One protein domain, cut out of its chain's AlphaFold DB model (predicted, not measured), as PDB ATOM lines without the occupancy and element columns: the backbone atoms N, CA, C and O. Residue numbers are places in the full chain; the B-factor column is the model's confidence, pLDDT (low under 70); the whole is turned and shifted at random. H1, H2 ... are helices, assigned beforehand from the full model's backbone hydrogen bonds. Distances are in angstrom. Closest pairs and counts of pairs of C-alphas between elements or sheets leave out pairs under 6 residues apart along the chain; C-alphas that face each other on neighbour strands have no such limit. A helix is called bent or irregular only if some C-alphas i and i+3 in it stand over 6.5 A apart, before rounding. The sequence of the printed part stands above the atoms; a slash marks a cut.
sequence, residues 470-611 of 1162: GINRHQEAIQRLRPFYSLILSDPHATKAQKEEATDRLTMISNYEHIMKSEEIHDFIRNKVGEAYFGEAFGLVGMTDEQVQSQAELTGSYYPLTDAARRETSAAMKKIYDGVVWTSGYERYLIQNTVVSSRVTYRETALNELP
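What this domain is: This is residues 470 to 611 of the 1162 residues of an uncharacterized protein of Alphaproteobacteria bacterium (UniProt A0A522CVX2). Two long helices, H1 and H2, form a hairpin, and H3 packs at its open end, making an up-and-down bundle of three; the long helix H6 packs on H3, and its residues 603 to 611 stick out at one end of the domain. The short helices H4 and H5 sit off the bundle, H4 meeting H6 only at their ends and H5 close to H6. The printed part has 142 residues with six named helices, H1 to H6 in order along the chain, and no named strand; the class is all helix. The whole is compact, with a radius of gyration of the C-alphas of 16.4 A, yet elongated in outline, spanning 60 by 33 by 24 A.

How they stand to each other: Begin with H1, residues 470 to 490, and H2, residues 496 to 516: this helical hairpin touches closest at the C-alphas of Tyr 485 and Ala 502, 5.1 A apart, at a shallow tilt of 31 degrees, opposite ways. H3, residues 523 to 539, is the hub, touching three helices. It forms a helical hairpin with H2 at a shallow tilt of 8 degrees, the closest C-alphas being those of Met 516 and Arg 526, 6.0 A apart. H1 touches H3 with residues 470 to 477 alone, closest at the C-alphas of Ile 471 and Asn 527, 5.1 A. H6, residues 585 to 611, touches H3 at 36 degrees, only just a steep tilt, opposite ways; look at the C-alphas of Ile 525 and Ser 598, the closest, 5.9 A apart. H4, residues 545 to 554, only just touches H6, with 3 pairs of C-alphas within 8 A, and only at their ends, closest at Asp 545 and Gly 585, 6.2 A between C-alphas. H5, residues 563 to 573, is close to H6 but not clearly touching, about perpendicular at 79 degrees, with the C-alphas of Thr 569 and Val 596 closest at 7.0 A. H1 and H6 are apart. Every O i to N i+4 pair is within hydrogen-bond range in H2 and H4, against 15 of 17 in H1, 10 of 13 in H3, 5 of 7 in H5 and 22 of 23 in H6.

Where its parts are: Find C-alpha 470 at (133.754, 114.602, 110.629); from there H1 runs 30.4 A to C-alpha 490. H2 runs 30.2 A from C-alpha 496, and H3 23.5 A from C-alpha 523 at (138.856, 120.809, 105.652), with a kink of 26 degrees near residue 533. H3 and H5 are only just irregular: C-alphas 534 and 537 are 6.53 A apart, and C-alphas 568 and 571 are 6.54 A apart. H6 runs 39.8 A to C-alpha 611 at (140.573, 113.479, 83.544).

The domain as a whole: Look at the C-alphas of Pro 492 and Pro 611, the two farthest apart, at 61.5 A. Without residues 603 to 611, which stand free, the body spans 50 by 33 by 24 A. The printed part has no cut, and the link from H5 to H6, 11 residues, is long. The mean pLDDT of the printed part is 81.1, and it is under 70 at residues 536 to 572 and 608 to 611.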
ATOM      1  N   GLY A 470     132.580 115.123 109.923       86.50
ATOM      2  CA  GLY A 470     133.754 114.602 110.629       86.50
ATOM      3  C   GLY A 470     134.392 115.644 111.552       86.50
ATOM      4  O   GLY A 470     134.550 115.389 112.743       86.50
ATOM      5  N   ILE A 471     134.668 116.851 111.039       90.81
ATOM      6  CA  ILE A 471     135.183 117.983 111.832       90.81
ATOM      7  C   ILE A 471     134.281 118.288 113.035       90.81
ATOM      8  O   ILE A 471     134.795 118.449 114.142       90.81
ATOM      9  N   ASN A 472     132.961 118.338 112.849       90.44
ATOM     10  CA  ASN A 472     132.026 118.595 113.942       90.44
ATOM     11  C   ASN A 472     132.057 117.481 115.003       90.44
ATOM     12  O   ASN A 472     132.197 117.774 116.188       90.44
ATOM     13  N   ARG A 473     132.047 116.205 114.595       87.44
ATOM     14  CA  ARG A 473     132.168 115.063 115.520       87.44
ATOM     15  C   ARG A 473     133.448 115.137 116.369       87.44
ATOM     16  O   ARG A 473     133.420 114.818 117.559       87.44
ATOM     17  N   HIS A 474     134.558 115.608 115.794       91.88
ATOM     18  CA  HIS A 474     135.811 115.855 116.527       91.88
ATOM     19  C   HIS A 474     135.688 117.031 117.515       91.88
ATOM     20  O   HIS A 474     136.210 116.963 118.627       91.88
ATOM     21  N   GLN A 475     134.951 118.092 117.169       90.56
ATOM     22  CA  GLN A 475     134.657 119.204 118.087       90.56
ATOM     23  C   GLN A 475     133.745 118.770 119.252       90.56
ATOM     24  O   GLN A 475     134.003 119.125 120.403       90.56
ATOM     25  N   GLU A 476     132.738 117.936 119.001       85.62
ATOM     26  CA  GLU A 476     131.893 117.324 120.039       85.62
ATOM     27  C   GLU A 476     132.668 116.343 120.931       85.62
ATOM     28  O   GLU A 476     132.375 116.204 122.123       85.62
ATOM     29  N   ALA A 477     133.671 115.647 120.386       85.06
ATOM     30  CA  ALA A 477     134.596 114.847 121.184       85.06
ATOM     31  C   ALA A 477     135.391 115.740 122.153       85.06
ATOM     32  O   ALA A 477     135.472 115.425 123.338       85.06
ATOM     33  N   ILE A 478     135.884 116.902 121.712       91.25
ATOM     34  CA  ILE A 478     136.579 117.875 122.579       91.25
ATOM     35  C   ILE A 478     135.666 118.412 123.677       91.25
ATOM     36  O   ILE A 478     136.077 118.451 124.838       91.25
ATOM     37  N   GLN A 479     134.434 118.798 123.338       90.19
ATOM     38  CA  GLN A 479     133.467 119.320 124.310       90.19
ATOM     39  C   GLN A 479     133.154 118.307 125.424       90.19
ATOM     40  O   GLN A 479     132.937 118.712 126.564       90.19
ATOM     41  N   ARG A 480     133.201 117.000 125.128       86.94
ATOM     42  CA  ARG A 480     133.045 115.914 126.114       86.94
ATOM     43  C   ARG A 480     134.339 115.590 126.870       86.94
ATOM     44  O   ARG A 480     134.323 115.461 128.092       86.94
ATOM     45  N   LEU A 481     135.468 115.474 126.170       87.94
ATOM     46  CA  LEU A 481     136.744 115.024 126.741       87.94
ATOM     47  C   LEU A 481     137.453 116.105 127.572       87.94
ATOM     48  O   LEU A 481     138.033 115.797 128.613       87.94
ATOM     49  N   ARG A 482     137.389 117.382 127.173       95.00
ATOM     50  CA  ARG A 482     138.020 118.495 127.907       95.00
ATOM     51  C   ARG A 482     137.545 118.611 129.368       95.00
ATOM     52  O   ARG A 482     138.415 118.658 130.242       95.00
ATOM     53  N   PRO A 483     136.234 118.654 129.691       88.88
ATOM     54  CA  PRO A 483     135.790 118.701 131.085       88.88
ATOM     55  C   PRO A 483     136.120 117.407 131.844       88.88
ATOM     56  O   PRO A 483     136.482 117.487 133.014       88.88
ATOM     57  N   PHE A 484     136.084 116.242 131.188       92.50
ATOM     58  CA  PHE A 484     136.452 114.957 131.795       92.50
ATOM     59  C   PHE A 484     137.918 114.922 132.263       92.50
ATOM     60  O   PHE A 484     138.183 114.667 133.436       92.50
ATOM     61  N   TYR A 485     138.879 115.265 131.400       93.88
ATOM     62  CA  TYR A 485     140.292 115.309 131.805       93.88
ATOM     63  C   TYR A 485     140.592 116.461 132.776       93.88
ATOM     64  O   TYR A 485     141.415 116.308 133.678       93.88
ATOM     65  N   SER A 486     139.874 117.586 132.671       95.50
ATOM     66  CA  SER A 486     139.982 118.684 133.649       95.50
ATOM     67  C   SER A 486     139.510 118.259 135.046       95.50
ATOM     68  O   SER A 486     140.122 118.644 136.044       95.50
ATOM     69  N   LEU A 487     138.469 117.419 135.127       93.81
ATOM     70  CA  LEU A 487     138.009 116.827 136.383       93.81
ATOM     71  C   LEU A 487     139.100 115.938 137.003       93.81
ATOM     72  O   LEU A 487     139.413 116.123 138.178       93.81
ATOM     73  N   ILE A 488     139.744 115.068 136.213       92.56
ATOM     74  CA  ILE A 488     140.850 114.195 136.666       92.56
ATOM     75  C   ILE A 488     142.043 115.007 137.200       92.56
ATOM     76  O   ILE A 488     142.623 114.645 138.225       92.56
ATOM     77  N   LEU A 489     142.396 116.138 136.574       96.38
ATOM     78  CA  LEU A 489     143.423 117.035 137.124       96.38
ATOM     79  C   LEU A 489     143.020 117.612 138.490       96.38
ATOM     80  O   LEU A 489     143.850 117.677 139.407       96.38
ATOM     81  N   SER A 490     141.755 118.017 138.630       95.50
ATOM     82  CA  SER A 490     141.224 118.637 139.850       95.50
ATOM     83  C   SER A 490     140.982 117.660 141.009       95.50
ATOM     84  O   SER A 490     141.039 118.074 142.165       95.50
ATOM     85  N   ASP A 491     140.756 116.374 140.723       92.81
ATOM     86  CA  ASP A 491     140.439 115.346 141.721       92.81
ATOM     87  C   ASP A 491     141.619 115.123 142.691       92.81
ATOM     88  O   ASP A 491     142.701 114.726 142.250       92.81
ATOM     89  N   PRO A 492     141.475 115.346 144.013       95.56
ATOM     90  CA  PRO A 492     142.549 115.098 144.976       95.56
ATOM     91  C   PRO A 492     142.950 113.616 145.102       95.56
ATOM     92  O   PRO A 492     144.025 113.342 145.635       95.56
ATOM     93  N   HIS A 493     142.129 112.675 144.626       94.00
ATOM     94  CA  HIS A 493     142.374 111.232 144.706       94.00
ATOM     95  C   HIS A 493     143.029 110.636 143.451       94.00
ATOM     96  O   HIS A 493     143.610 109.553 143.537       94.00
ATOM     97  N   ALA A 494     142.986 111.327 142.307       91.44
ATOM     98  CA  ALA A 494     143.629 110.860 141.081       91.44
ATOM     99  C   ALA A 494     145.160 110.781 141.242       91.44
ATOM    100  O   ALA A 494     145.814 111.708 141.736       91.44
ATOM    101  N   THR A 495     145.742 109.661 140.810       94.31
ATOM    102  CA  THR A 495     147.180 109.380 140.944       94.31
ATOM    103  C   THR A 495     148.036 110.320 140.093       94.31
ATOM    104  O   THR A 495     147.568 110.900 139.113       94.31
ATOM    105  N   LYS A 496     149.334 110.430 140.420       94.31
ATOM    106  CA  LYS A 496     150.284 111.237 139.636       94.31
ATOM    107  C   LYS A 496     150.256 110.862 138.146       94.31
ATOM    108  O   LYS A 496     150.123 111.751 137.318       94.31
ATOM    109  N   ALA A 497     150.284 109.565 137.826       88.38
ATOM    110  CA  ALA A 497     150.256 109.076 136.448       88.38
ATOM    111  C   ALA A 497     148.959 109.460 135.708       88.38
ATOM    112  O   ALA A 497     149.025 109.928 134.578       88.38
ATOM    113  N   GLN A 498     147.793 109.354 136.358       85.50
ATOM    114  CA  GLN A 498     146.515 109.791 135.775       85.50
ATOM    115  C   GLN A 498     146.468 111.308 135.534       85.50
ATOM    116  O   GLN A 498     145.834 111.759 134.583       85.50
ATOM    117  N   LYS A 499     147.142 112.105 136.371       93.00
ATOM    118  CA  LYS A 499     147.250 113.560 136.182       93.00
ATOM    119  C   LYS A 499     148.261 113.947 135.110       93.00
ATOM    120  O   LYS A 499     148.030 114.917 134.396       93.00
ATOM    121  N   GLU A 500     149.344 113.193 134.965       90.69
ATOM    122  CA  GLU A 500     150.283 113.346 133.851       90.69
ATOM    123  C   GLU A 500     149.570 113.003 132.530       90.69
ATOM    124  O   GLU A 500     149.469 113.873 131.667       90.69
ATOM    125  N   GLU A 501     148.892 111.851 132.434       88.19
ATOM    126  CA  GLU A 501     148.101 111.487 131.246       88.19
ATOM    127  C   GLU A 501     146.998 112.517 130.933       88.19
ATOM    128  O   GLU A 501     146.850 112.939 129.787       88.19
ATOM    129  N   ALA A 502     146.229 112.973 131.930       90.62
ATOM    130  CA  ALA A 502     145.190 113.985 131.723       90.62
ATOM    131  C   ALA A 502     145.761 115.348 131.279       90.62
ATOM    132  O   ALA A 502     145.106 116.060 130.514       90.62
ATOM    133  N   THR A 503     146.983 115.696 131.703       95.38
ATOM    134  CA  THR A 503     147.703 116.886 131.214       95.38
ATOM    135  C   THR A 503     148.073 116.715 129.744       95.38
ATOM    136  O   THR A 503     147.820 117.620 128.942       95.38
ATOM    137  N   ASP A 504     148.579 115.542 129.359       91.31
ATOM    138  CA  ASP A 504     148.899 115.230 127.965       91.31
ATOM    139  C   ASP A 504     147.642 115.241 127.088       91.31
ATOM    140  O   ASP A 504     147.632 115.888 126.043       91.31
ATOM    141  N   ARG A 505     146.531 114.632 127.529       91.69
ATOM    142  CA  ARG A 505     145.264 114.634 126.771       91.69
ATOM    143  C   ARG A 505     144.730 116.047 126.538       91.69
ATOM    144  O   ARG A 505     144.266 116.356 125.440       91.69
ATOM    145  N   LEU A 506     144.802 116.920 127.544       95.44
ATOM    146  CA  LEU A 506     144.393 118.322 127.412       95.44
ATOM    147  C   LEU A 506     145.340 119.122 126.509       95.44
ATOM    148  O   LEU A 506     144.877 119.982 125.755       95.44
ATOM    149  N   THR A 507     146.633 118.801 126.528       95.75
ATOM    150  CA  THR A 507     147.637 119.392 125.633       95.75
ATOM    151  C   THR A 507     147.397 118.961 124.183       95.75
ATOM    152  O   THR A 507     147.302 119.822 123.315       95.75
ATOM    153  N   MET A 508     147.145 117.674 123.923       92.88
ATOM    154  CA  MET A 508     146.764 117.145 122.602       92.88
ATOM    155  C   MET A 508     145.468 117.779 122.070       92.88
ATOM    156  O   MET A 508     145.390 118.163 120.904       92.88
ATOM    157  N   ILE A 509     144.458 117.971 122.927       95.00
ATOM    158  CA  ILE A 509     143.231 118.712 122.578       95.00
ATOM    159  C   ILE A 509     143.557 120.164 122.182       95.00
ATOM    160  O   ILE A 509     143.004 120.676 121.208       95.00
ATOM    161  N   SER A 510     144.464 120.830 122.904       96.50
ATOM    162  CA  SER A 510     144.919 122.186 122.571       96.50
ATOM    163  C   SER A 510     145.722 122.226 121.263       96.50
ATOM    164  O   SER A 510     145.536 123.142 120.462       96.50
ATOM    165  N   ASN A 511     146.570 121.226 121.015       95.38
ATOM    166  CA  ASN A 511     147.350 121.072 119.786       95.38
ATOM    167  C   ASN A 511     146.432 120.889 118.572       95.38
ATOM    168  O   ASN A 511     146.605 121.578 117.564       95.38
ATOM    169  N   TYR A 512     145.410 120.034 118.681       95.38
ATOM    170  CA  TYR A 512     144.375 119.892 117.659       95.38
ATOM    171  C   TYR A 512     143.639 121.214 117.408       95.38
ATOM    172  O   TYR A 512     143.610 121.684 116.273       95.38
ATOM    173  N   GLU A 513     143.096 121.865 118.446       95.69
ATOM    174  CA  GLU A 513     142.398 123.150 118.287       95.69
ATOM    175  C   GLU A 513     143.278 124.241 117.668       95.69
ATOM    176  O   GLU A 513     142.761 125.124 116.984       95.69
ATOM    177  N   HIS A 514     144.586 124.219 117.921       95.50
ATOM    178  CA  HIS A 514     145.543 125.150 117.330       95.50
ATOM    179  C   HIS A 514     145.773 124.863 115.844       95.50
ATOM    180  O   HIS A 514     145.613 125.760 115.018       95.50
ATOM    181  N   ILE A 515     146.055 123.605 115.489       93.69
ATOM    182  CA  ILE A 515     146.231 123.171 114.094       93.69
ATOM    183  C   ILE A 515     144.969 123.481 113.276       93.69
ATOM    184  O   ILE A 515     145.063 124.040 112.185       93.69
ATOM    185  N   MET A 516     143.785 123.200 113.826       93.44
ATOM    186  CA  MET A 516     142.487 123.450 113.185       93.44
ATOM    187  C   MET A 516     142.243 124.921 112.825       93.44
ATOM    188  O   MET A 516     141.617 125.190 111.800       93.44
ATOM    189  N   LYS A 517     142.766 125.862 113.623       94.50
ATOM    190  CA  LYS A 517     142.682 127.315 113.370       94.50
ATOM    191  C   LYS A 517     143.612 127.788 112.248       94.50
ATOM    192  O   LYS A 517     143.511 128.939 111.837       94.50
ATOM    193  N   SER A 518     144.508 126.939 111.739       92.81
ATOM    194  CA  SER A 518     145.391 127.304 110.632       92.81
ATOM    195  C   SER A 518     144.607 127.457 109.322       92.81
ATOM    196  O   SER A 518     143.851 126.569 108.922       92.81
ATOM    197  N   GLU A 519     144.813 128.577 108.629       91.50
ATOM    198  CA  GLU A 519     144.280 128.841 107.281       91.50
ATOM    199  C   GLU A 519     145.012 128.032 106.190       91.50
ATOM    200  O   GLU A 519     144.503 127.859 105.086       91.50
ATOM    201  N   GLU A 520     146.199 127.497 106.498       88.31
ATOM    202  CA  GLU A 520     147.060 126.747 105.567       88.31
ATOM    203  C   GLU A 520     146.611 125.280 105.364       88.31
ATOM    204  O   GLU A 520     147.237 124.542 104.594       88.31
ATOM    205  N   ILE A 521     145.542 124.834 106.045       88.94
ATOM    206  CA  ILE A 521     144.967 123.487 105.905       88.94
ATOM    207  C   ILE A 521     143.511 123.513 105.430       88.94
ATOM    208  O   ILE A 521     142.662 124.225 105.956       88.94
ATOM    209  N   HIS A 522     143.228 122.673 104.433       90.62
ATOM    210  CA  HIS A 522     141.887 122.438 103.903       90.62
ATOM    211  C   HIS A 522     141.075 121.517 104.828       90.62
ATOM    212  O   HIS A 522     141.655 120.683 105.527       90.62
ATOM    213  N   ASP A 523     139.743 121.584 104.771       90.88
ATOM    214  CA  ASP A 523     138.856 120.809 105.652       90.88
ATOM    215  C   ASP A 523     139.088 119.290 105.568       90.88
ATOM    216  O   ASP A 523     139.058 118.596 106.582       90.88
ATOM    217  N   PHE A 524     139.442 118.761 104.392       88.50
ATOM    218  CA  PHE A 524     139.828 117.348 104.248       88.50
ATOM    219  C   PHE A 524     141.018 116.967 105.152       88.50
ATOM    220  O   PHE A 524     141.008 115.920 105.798       88.50
ATOM    221  N   ILE A 525     142.024 117.844 105.235       91.38
ATOM    222  CA  ILE A 525     143.208 117.660 106.084       91.38
ATOM    223  C   ILE A 525     142.829 117.857 107.557       91.38
ATOM    224  O   ILE A 525     143.249 117.063 108.392       91.38
ATOM    225  N   ARG A 526     141.992 118.855 107.876       94.19
ATOM    226  CA  ARG A 526     141.440 119.077 109.228       94.19
ATOM    227  C   ARG A 526     140.728 117.836 109.773       94.19
ATOM    228  O   ARG A 526     141.021 117.400 110.885       94.19
ATOM    229  N   ASN A 527     139.846 117.225 108.977       92.81
ATOM    230  CA  ASN A 527     139.178 115.985 109.357       92.81
ATOM    231  C   ASN A 527     140.178 114.831 109.558       92.81
ATOM    232  O   ASN A 527     140.093 114.140 110.567       92.81
ATOM    233  N   LYS A 528     141.152 114.641 108.655       92.38
ATOM    234  CA  LYS A 528     142.145 113.558 108.790       92.38
ATOM    235  C   LYS A 528     143.077 113.734 109.988       92.38
ATOM    236  O   LYS A 528     143.380 112.757 110.663       92.38
ATOM    237  N   VAL A 529     143.455 114.968 110.319       92.94
ATOM    238  CA  VAL A 529     144.142 115.289 111.581       92.94
ATOM    239  C   VAL A 529     143.258 114.937 112.781       92.94
ATOM    240  O   VAL A 529     143.754 114.353 113.738       92.94
ATOM    241  N   GLY A 530     141.953 115.219 112.725       92.19
ATOM    242  CA  GLY A 530     141.001 114.828 113.771       92.19
ATOM    243  C   GLY A 530     140.860 113.315 113.932       92.19
ATOM    244  O   GLY A 530     140.939 112.824 115.052       92.19
ATOM    245  N   GLU A 531     140.755 112.562 112.835       88.25
ATOM    246  CA  GLU A 531     140.776 111.092 112.859       88.25
ATOM    247  C   GLU A 531     142.070 110.549 113.492       88.25
ATOM    248  O   GLU A 531     142.010 109.639 114.320       88.25
ATOM    249  N   ALA A 532     143.229 111.130 113.166       87.56
ATOM    250  CA  ALA A 532     144.508 110.735 113.755       87.56
ATOM    251  C   ALA A 532     144.596 111.060 115.258       87.56
ATOM    252  O   ALA A 532     145.126 110.249 116.015       87.56
ATOM    253  N   TYR A 533     144.040 112.191 115.712       88.31
ATOM    254  CA  TYR A 533     143.914 112.485 117.142       88.31
ATOM    255  C   TYR A 533     142.925 111.530 117.825       88.31
ATOM    256  O   TYR A 533     143.336 110.722 118.656       88.31
ATOM    257  N   PHE A 534     141.634 111.613 117.498       83.62
ATOM    258  CA  PHE A 534     140.543 110.964 118.242       83.62
ATOM    259  C   PHE A 534     140.387 109.461 117.968       83.62
ATOM    260  O   PHE A 534     139.667 108.790 118.704       83.62
ATOM    261  N   GLY A 535     141.073 108.926 116.955       77.31
ATOM    262  CA  GLY A 535     141.245 107.491 116.739       77.31
ATOM    263  C   GLY A 535     142.541 106.964 117.359       77.31
ATOM    264  O   GLY A 535     142.519 106.314 118.401       77.31
ATOM    265  N   GLU A 536     143.672 107.211 116.700       62.38
ATOM    266  CA  GLU A 536     144.933 106.508 116.987       62.38
ATOM    267  C   GLU A 536     145.732 107.141 118.133       62.38
ATOM    268  O   GLU A 536     146.090 106.447 119.086       62.38
ATOM    269  N   ALA A 537     145.962 108.458 118.111       59.19
ATOM    270  CA  ALA A 537     146.740 109.129 119.154       59.19
ATOM    271  C   ALA A 537     146.051 109.043 120.528       59.19
ATOM    272  O   ALA A 537     146.714 108.880 121.555       59.19
ATOM    273  N   PHE A 538     144.714 109.088 120.567       59.06
ATOM    274  CA  PHE A 538     143.970 108.906 121.812       59.06
ATOM    275  C   PHE A 538     144.101 107.485 122.397       59.06
ATOM    276  O   PHE A 538     144.018 107.338 123.618       59.06
ATOM    277  N   GLY A 539     144.427 106.468 121.596       58.22
ATOM    278  CA  GLY A 539     144.677 105.104 122.077       58.22
ATOM    279  C   GLY A 539     146.080 104.835 122.646       58.22
ATOM    280  O   GLY A 539     146.253 103.821 123.316       58.22
ATOM    281  N   LEU A 540     147.076 105.695 122.384       55.03
ATOM    282  CA  LEU A 540     148.505 105.313 122.454       55.03
ATOM    283  C   LEU A 540     149.408 106.231 123.312       55.03
ATOM    284  O   LEU A 540     150.635 106.128 123.254       55.03
ATOM    285  N   VAL A 541     148.839 107.122 124.133       53.44
ATOM    286  CA  VAL A 541     149.624 107.921 125.100       53.44
ATOM    287  C   VAL A 541     150.296 107.007 126.129       53.44
ATOM    288  O   VAL A 541     149.687 106.068 126.635       53.44
ATOM    289  N   GLY A 542     151.565 107.294 126.433       54.56
ATOM    290  CA  GLY A 542     152.412 106.488 127.318       54.56
ATOM    291  C   GLY A 542     153.368 105.529 126.596       54.56
ATOM    292  O   GLY A 542     154.184 104.895 127.264       54.56
ATOM    293  N   MET A 543     153.318 105.432 125.262       55.84
ATOM    294  CA  MET A 543     154.341 104.713 124.493       55.84
ATOM    295  C   MET A 543     155.653 105.499 124.379       55.84
ATOM    296  O   MET A 543     155.647 106.721 124.225       55.84
ATOM    297  N   THR A 544     156.783 104.788 124.413       64.94
ATOM    298  CA  THR A 544     158.108 105.369 124.128       64.94
ATOM    299  C   THR A 544     158.345 105.509 122.623       64.94
ATOM    300  O   THR A 544     157.758 104.774 121.829       64.94
ATOM    301  N   ASP A 545     159.258 106.399 122.214       56.84
ATOM    302  CA  ASP A 545     159.618 106.567 120.795       56.84
ATOM    303  C   ASP A 545     160.137 105.251 120.158       56.84
ATOM    304  O   ASP A 545     159.895 104.997 118.980       56.84
ATOM    305  N   GLU A 546     160.764 104.362 120.942       64.12
ATOM    306  CA  GLU A 546     161.172 103.012 120.508       64.12
ATOM    307  C   GLU A 546     159.978 102.070 120.277       64.12
ATOM    308  O   GLU A 546     159.935 101.355 119.277       64.12
ATOM    309  N   GLN A 547     158.987 102.069 121.178       64.75
ATOM    310  CA  GLN A 547     157.757 101.278 121.020       64.75
ATOM    311  C   GLN A 547     156.956 101.751 119.806       64.75
ATOM    312  O   GLN A 547     156.411 100.941 119.061       64.75
ATOM    313  N   VAL A 548     156.946 103.062 119.582       58.22
ATOM    314  CA  VAL A 548     156.334 103.733 118.434       58.22
ATOM    315  C   VAL A 548     157.024 103.352 117.129       58.22
ATOM    316  O   VAL A 548     156.343 103.001 116.164       58.22
ATOM    317  N   GLN A 549     158.360 103.373 117.088       61.62
ATOM    318  CA  GLN A 549     159.108 102.921 115.918       61.62
ATOM    319  C   GLN A 549     158.851 101.430 115.656       61.62
ATOM    320  O   GLN A 549     158.474 101.069 114.542       61.62
ATOM    321  N   SER A 550     158.945 100.586 116.688       65.69
ATOM    322  CA  SER A 550     158.663  99.150 116.590       65.69
ATOM    323  C   SER A 550     157.240  98.868 116.093       65.69
ATOM    324  O   SER A 550     157.060  98.042 115.202       65.69
ATOM    325  N   GLN A 551     156.223  99.583 116.586       59.53
ATOM    326  CA  GLN A 551     154.845  99.419 116.120       59.53
ATOM    327  C   GLN A 551     154.657  99.903 114.674       59.53
ATOM    328  O   GLN A 551     153.920  99.271 113.919       59.53
ATOM    329  N   ALA A 552     155.308 100.992 114.260       59.25
ATOM    330  CA  ALA A 552     155.217 101.490 112.886       59.25
ATOM    331  C   ALA A 552     155.939 100.577 111.872       59.25
ATOM    332  O   ALA A 552     155.494 100.461 110.726       59.25
ATOM    333  N   GLU A 553     157.012  99.907 112.300       61.66
ATOM    334  CA  GLU A 553     157.689  98.843 111.552       61.66
ATOM    335  C   GLU A 553     156.817  97.571 111.485       61.66
ATOM    336  O   GLU A 553     156.588  97.047 110.396       61.66
ATOM    337  N   LEU A 554     156.246  97.125 112.613       54.97
ATOM    338  CA  LEU A 554     155.374  95.940 112.703       54.97
ATOM    339  C   LEU A 554     154.073  96.060 111.895       54.97
ATOM    340  O   LEU A 554     153.628  95.077 111.308       54.97
ATOM    341  N   THR A 555     153.448  97.240 111.848       54.00
ATOM    342  CA  THR A 555     152.211  97.454 111.071       54.00
ATOM    343  C   THR A 555     152.466  97.708 109.583       54.00
ATOM    344  O   THR A 555     151.513  97.957 108.844       54.00
ATOM    345  N   GLY A 556     153.730  97.746 109.138       49.38
ATOM    346  CA  GLY A 556     154.109  98.152 107.778       49.38
ATOM    347  C   GLY A 556     153.677  99.579 107.400       49.38
ATOM    348  O   GLY A 556     153.799  99.974 106.242       49.38
ATOM    349  N   SER A 557     153.158 100.357 108.355       51.72
ATOM    350  CA  SER A 557     152.568 101.680 108.113       51.72
ATOM    351  C   SER A 557     153.619 102.794 108.085       51.72
ATOM    352  O   SER A 557     153.324 103.921 107.678       51.72
ATOM    353  N   TYR A 558     154.868 102.481 108.445       50.59
ATOM    354  CA  TYR A 558     156.029 103.327 108.182       50.59
ATOM    355  C   TYR A 558     156.395 103.322 106.686       50.59
ATOM    356  O   TYR A 558     157.425 102.793 106.276       50.59
ATOM    357  N   TYR A 559     155.565 103.958 105.855       52.81
ATOM    358  CA  TYR A 559     156.001 104.428 104.540       52.81
ATOM    359  C   TYR A 559     156.936 105.628 104.753       52.81
ATOM    360  O   TYR A 559     156.454 106.700 105.139       52.81
ATOM    361  N   PRO A 560     158.258 105.513 104.519       56.34
ATOM    362  CA  PRO A 560     159.147 106.655 104.653       56.34
ATOM    363  C   PRO A 560     158.816 107.669 103.557       56.34
ATOM    364  O   PRO A 560     159.162 107.480 102.389       56.34
ATOM    365  N   LEU A 561     158.149 108.762 103.943       55.91
ATOM    366  CA  LEU A 561     157.930 109.924 103.084       55.91
ATOM    367  C   LEU A 561     159.233 110.281 102.367       55.91
ATOM    368  O   LEU A 561     160.248 110.530 103.024       55.91
ATOM    369  N   THR A 562     159.193 110.308 101.033       65.44
ATOM    370  CA  THR A 562     160.394 110.540 100.228       65.44
ATOM    371  C   THR A 562     161.064 111.849 100.626       65.44
ATOM    372  O   THR A 562     160.410 112.825 101.003       65.44
ATOM    373  N   ASP A 563     162.386 111.897 100.507       64.44
ATOM    374  CA  ASP A 563     163.166 113.072 100.896       64.44
ATOM    375  C   ASP A 563     162.725 114.350 100.161       64.44
ATOM    376  O   ASP A 563     162.782 115.442 100.722       64.44
ATOM    377  N   ALA A 564     162.205 114.216  98.936       64.06
ATOM    378  CA  ALA A 564     161.552 115.301  98.210       64.06
ATOM    379  C   ALA A 564     160.267 115.780  98.915       64.06
ATOM    380  O   ALA A 564     160.148 116.969  99.209       64.06
ATOM    381  N   ALA A 565     159.351 114.865  99.259       61.66
ATOM    382  CA  ALA A 565     158.115 115.190  99.971       61.66
ATOM    383  C   ALA A 565     158.390 115.807 101.355       61.66
ATOM    384  O   ALA A 565     157.772 116.813 101.710       61.66
ATOM    385  N   ARG A 566     159.361 115.274 102.114       65.00
ATOM    386  CA  ARG A 566     159.800 115.844 103.404       65.00
ATOM    387  C   ARG A 566     160.328 117.273 103.246       65.00
ATOM    388  O   ARG A 566     159.933 118.157 104.003       65.00
ATOM    389  N   ARG A 567     161.186 117.532 102.252       69.38
ATOM    390  CA  ARG A 567     161.765 118.867 102.013       69.38
ATOM    391  C   ARG A 567     160.706 119.876 101.553       69.38
ATOM    392  O   ARG A 567     160.606 120.935 102.167       69.38
ATOM    393  N   GLU A 568     159.888 119.538 100.551       63.66
ATOM    394  CA  GLU A 568     158.827 120.412 100.011       63.66
ATOM    395  C   GLU A 568     157.793 120.786 101.089       63.66
ATOM    396  O   GLU A 568     157.367 121.938 101.178       63.66
ATOM    397  N   THR A 569     157.436 119.842 101.965       61.56
ATOM    398  CA  THR A 569     156.465 120.100 103.040       61.56
ATOM    399  C   THR A 569     157.055 120.823 104.248       61.56
ATOM    400  O   THR A 569     156.371 121.682 104.803       61.56
ATOM    401  N   SER A 570     158.313 120.568 104.634       65.69
ATOM    402  CA  SER A 570     158.931 121.151 105.841       65.69
ATOM    403  C   SER A 570     158.817 122.682 105.951       65.69
ATOM    404  O   SER A 570     158.554 123.206 107.035       65.69
ATOM    405  N   ALA A 571     158.962 123.404 104.834       69.75
ATOM    406  CA  ALA A 571     158.892 124.864 104.808       69.75
ATOM    407  C   ALA A 571     157.453 125.395 104.938       69.75
ATOM    408  O   ALA A 571     157.204 126.309 105.724       69.75
ATOM    409  N   ALA A 572     156.503 124.811 104.202       68.12
ATOM    410  CA  ALA A 572     155.094 125.210 104.245       68.12
ATOM    411  C   ALA A 572     154.431 124.830 105.580       68.12
ATOM    412  O   ALA A 572     153.673 125.610 106.155       68.12
ATOM    413  N   MET A 573     154.755 123.649 106.109       77.50
ATOM    414  CA  MET A 573     154.143 123.132 107.332       77.50
ATOM    415  C   MET A 573     154.624 123.813 108.610       77.50
ATOM    416  O   MET A 573     153.937 123.715 109.626       77.50
ATOM    417  N   LYS A 574     155.749 124.544 108.588       83.62
ATOM    418  CA  LYS A 574     156.236 125.244 109.784       83.62
ATOM    419  C   LYS A 574     155.182 126.194 110.373       83.62
ATOM    420  O   LYS A 574     155.098 126.283 111.588       83.62
ATOM    421  N   LYS A 575     154.346 126.828 109.536       87.94
ATOM    422  CA  LYS A 575     153.218 127.673 109.975       87.94
ATOM    423  C   LYS A 575     152.085 126.902 110.661       87.94
ATOM    424  O   LYS A 575     151.440 127.444 111.546       87.94
ATOM    425  N   ILE A 576     151.813 125.666 110.234       91.12
ATOM    426  CA  ILE A 576     150.702 124.845 110.751       91.12
ATOM    427  C   ILE A 576     150.986 124.425 112.200       91.12
ATOM    428  O   ILE A 576     150.070 124.309 113.010       91.12
ATOM    429  N   TYR A 577     152.266 124.229 112.529       92.25
ATOM    430  CA  TYR A 577     152.721 123.767 113.840       92.25
ATOM    431  C   TYR A 577     153.343 124.870 114.714       92.25
ATOM    432  O   TYR A 577     153.905 124.564 115.765       92.25
ATOM    433  N   ASP A 578     153.286 126.137 114.293       91.44
ATOM    434  CA  ASP A 578     153.897 127.248 115.030       91.44
ATOM    435  C   ASP A 578     153.081 127.550 116.294       91.44
ATOM    436  O   ASP A 578     151.966 128.061 116.207       91.44
ATOM    437  N   GLY A 579     153.603 127.166 117.463       91.00
ATOM    438  CA  GLY A 579     152.889 127.207 118.748       91.00
ATOM    439  C   GLY A 579     152.291 125.873 119.224       91.00
ATOM    440  O   GLY A 579     151.718 125.839 120.309       91.00
ATOM    441  N   VAL A 580     152.445 124.775 118.474       94.94
ATOM    442  CA  VAL A 580     152.023 123.428 118.912       94.94
ATOM    443  C   VAL A 580     153.016 122.861 119.933       94.94
ATOM    444  O   VAL A 580     154.224 122.833 119.681       94.94
ATOM    445  N   VAL A 581     152.511 122.385 121.076       95.25
ATOM    446  CA  VAL A 581     153.310 121.860 122.196       95.25
ATOM    447  C   VAL A 581     153.177 120.341 122.231       95.25
ATOM    448  O   VAL A 581     152.328 119.791 122.924       95.25
ATOM    449  N   TRP A 582     153.994 119.664 121.429       92.25
ATOM    450  CA  TRP A 582     153.945 118.208 121.284       92.25
ATOM    451  C   TRP A 582     154.198 117.482 122.614       92.25
ATOM    452  O   TRP A 582     155.218 117.734 123.258       92.25
ATOM    453  N   THR A 583     153.315 116.557 122.997       90.62
ATOM    454  CA  THR A 583     153.446 115.729 124.213       90.62
ATOM    455  C   THR A 583     154.451 114.593 124.034       90.62
ATOM    456  O   THR A 583     155.049 114.124 124.998       90.62
ATOM    457  N   SER A 584     154.666 114.150 122.793       86.31
ATOM    458  CA  SER A 584     155.550 113.032 122.449       86.31
ATOM    459  C   SER A 584     156.167 113.194 121.056       86.31
ATOM    460  O   SER A 584     155.636 113.907 120.194       86.31
ATOM    461  N   GLY A 585     157.274 112.485 120.801       80.50
ATOM    462  CA  GLY A 585     157.820 112.338 119.449       80.50
ATOM    463  C   GLY A 585     156.816 111.677 118.498       80.50
ATOM    464  O   GLY A 585     156.733 112.056 117.326       80.50
ATOM    465  N   TYR A 586     155.981 110.774 119.023       80.81
ATOM    466  CA  TYR A 586     154.919 110.108 118.274       80.81
ATOM    467  C   TYR A 586     153.766 111.011 117.846       80.81
ATOM    468  O   TYR A 586     153.444 111.004 116.663       80.81
ATOM    469  N   GLU A 587     153.168 111.808 118.744       86.75
ATOM    470  CA  GLU A 587     152.100 112.757 118.374       86.75
ATOM    471  C   GLU A 587     152.585 113.644 117.220       86.75
ATOM    472  O   GLU A 587     151.927 113.772 116.184       86.75
ATOM    473  N   ARG A 588     153.810 114.166 117.350       88.88
ATOM    474  CA  ARG A 588     154.463 114.936 116.299       88.88
ATOM    475  C   ARG A 588     154.620 114.140 115.006       88.88
ATOM    476  O   ARG A 588     154.254 114.655 113.953       88.88
ATOM    477  N   TYR A 589     155.164 112.925 115.050       83.25
ATOM    478  CA  TYR A 589     155.353 112.099 113.854       83.25
ATOM    479  C   TYR A 589     154.020 111.765 113.168       83.25
ATOM    480  O   TYR A 589     153.881 112.001 111.969       83.25
ATOM    481  N   LEU A 590     153.040 111.263 113.920       84.44
ATOM    482  CA  LEU A 590     151.736 110.824 113.426       84.44
ATOM    483  C   LEU A 590     150.971 111.973 112.767       84.44
ATOM    484  O   LEU A 590     150.487 111.831 111.642       84.44
ATOM    485  N   ILE A 591     150.892 113.128 113.431       90.56
ATOM    486  CA  ILE A 591     150.182 114.292 112.900       90.56
ATOM    487  C   ILE A 591     150.942 114.903 111.717       90.56
ATOM    488  O   ILE A 591     150.321 115.213 110.699       90.56
ATOM    489  N   GLN A 592     152.278 114.996 111.772       89.50
ATOM    490  CA  GLN A 592     153.066 115.476 110.628       89.50
ATOM    491  C   GLN A 592     152.921 114.551 109.414       89.50
ATOM    492  O   GLN A 592     152.672 115.040 108.311       89.50
ATOM    493  N   ASN A 593     152.985 113.231 109.606       84.62
ATOM    494  CA  ASN A 593     152.785 112.257 108.537       84.62
ATOM    495  C   ASN A 593     151.361 112.334 107.962       84.62
ATOM    496  O   ASN A 593     151.212 112.420 106.747       84.62
ATOM    497  N   THR A 594     150.333 112.405 108.813       88.31
ATOM    498  CA  THR A 594     148.919 112.524 108.407       88.31
ATOM    499  C   THR A 594     148.645 113.774 107.569       88.31
ATOM    500  O   THR A 594     147.927 113.694 106.570       88.31
ATOM    501  N   VAL A 595     149.226 114.931 107.909       90.06
ATOM    502  CA  VAL A 595     149.077 116.152 107.095       90.06
ATOM    503  C   VAL A 595     149.806 116.012 105.751       90.06
ATOM    504  O   VAL A 595     149.290 116.485 104.735       90.06
ATOM    505  N   VAL A 596     150.975 115.356 105.701       85.88
ATOM    506  CA  VAL A 596     151.697 115.130 104.432       85.88
ATOM    507  C   VAL A 596     150.933 114.152 103.545       85.88
ATOM    508  O   VAL A 596     150.636 114.492 102.400       85.88
ATOM    509  N   SER A 597     150.585 112.971 104.062       83.12
ATOM    510  CA  SER A 597     149.885 111.926 103.313       83.12
ATOM    511  C   SER A 597     148.533 112.429 102.814       83.12
ATOM    512  O   SER A 597     148.286 112.382 101.615       83.12
ATOM    513  N   SER A 598     147.722 113.059 103.670       86.69
ATOM    514  CA  SER A 598     146.429 113.635 103.270       86.69
ATOM    515  C   SER A 598     146.569 114.702 102.181       86.69
ATOM    516  O   SER A 598     145.708 114.800 101.310       86.69
ATOM    517  N   ARG A 599     147.655 115.491 102.180       85.81
ATOM    518  CA  ARG A 599     147.932 116.490 101.133       85.81
ATOM    519  C   ARG A 599     148.397 115.852  99.819       85.81
ATOM    520  O   ARG A 599     148.061 116.375  98.757       85.81
ATOM    521  N   VAL A 600     149.137 114.741  99.877       82.06
ATOM    522  CA  VAL A 600     149.510 113.935  98.701       82.06
ATOM    523  C   VAL A 600     148.273 113.247  98.127       82.06
ATOM    524  O   VAL A 600     147.934 113.509  96.977       82.06
ATOM    525  N   THR A 601     147.521 112.496  98.935       80.44
ATOM    526  CA  THR A 601     146.283 111.823  98.518       80.44
ATOM    527  C   THR A 601     145.265 112.812  97.957       80.44
ATOM    528  O   THR A 601     144.744 112.579  96.876       80.44
ATOM    529  N   TYR A 602     145.031 113.965  98.597       81.75
ATOM    530  CA  TYR A 602     144.131 114.994  98.054       81.75
ATOM    531  C   TYR A 602     144.592 115.515  96.680       81.75
ATOM    532  O   TYR A 602     143.775 115.695  95.776       81.75
ATOM    533  N   ARG A 603     145.905 115.720  96.488       81.38
ATOM    534  CA  ARG A 603     146.493 116.118  95.197       81.38
ATOM    535  C   ARG A 603     146.338 115.021  94.142       81.38
ATOM    536  O   ARG A 603     146.038 115.340  92.998       81.38
ATOM    537  N   GLU A 604     146.536 113.759  94.507       78.38
ATOM    538  CA  GLU A 604     146.411 112.606  93.611       78.38
ATOM    539  C   GLU A 604     144.953 112.337  93.234       78.38
ATOM    540  O   GLU A 604     144.653 112.219  92.050       78.38
ATOM    541  N   THR A 605     144.019 112.362  94.189       74.31
ATOM    542  CA  THR A 605     142.576 112.314  93.917       74.31
ATOM    543  C   THR A 605     142.166 113.457  92.992       74.31
ATOM    544  O   THR A 605     141.554 113.201  91.961       74.31
ATOM    545  N   ALA A 606     142.569 114.703  93.263       73.94
ATOM    546  CA  ALA A 606     142.264 115.832  92.379       73.94
ATOM    547  C   ALA A 606     142.869 115.679  90.967       73.94
ATOM    548  O   ALA A 606     142.252 116.098  89.988       73.94
ATOM    549  N   LEU A 607     144.050 115.063  90.834       74.12
ATOM    550  CA  LEU A 607     144.671 114.761  89.538       74.12
ATOM    551  C   LEU A 607     144.022 113.572  88.813       74.12
ATOM    552  O   LEU A 607     144.046 113.561  87.587       74.12
ATOM    553  N   ASN A 608     143.429 112.618  89.531       66.94
ATOM    554  CA  ASN A 608     142.738 111.451  88.971       66.94
ATOM    555  C   ASN A 608     141.271 111.755  88.608       66.94
ATOM    556  O   ASN A 608     140.752 111.225  87.623       66.94
ATOM    557  N   GLU A 609     140.613 112.654  89.345       65.62
ATOM    558  CA  GLU A 609     139.285 113.170  88.995       65.62
ATOM    559  C   GLU A 609     139.342 114.205  87.860       65.62
ATOM    560  O   GLU A 609     138.386 114.320  87.096       65.62
ATOM    561  N   LEU A 610     140.459 114.921  87.671       69.25
ATOM    562  CA  LEU A 610     140.594 115.916  86.599       69.25
ATOM    563  C   LEU A 610     140.363 115.329  85.182       69.25
ATOM    564  O   LEU A 610     139.578 115.922  84.441       69.25
ATOM    565  N   PRO A 611     140.934 114.172  84.783       65.12
ATOM    566  CA  PRO A 611     140.573 113.479  83.544       65.12
ATOM    567  C   PRO A 611     139.087 113.126  83.434       65.12
ATOM    568  O   PRO A 611     138.518 113.275  82.353       65.12
TER     569      PRO A 611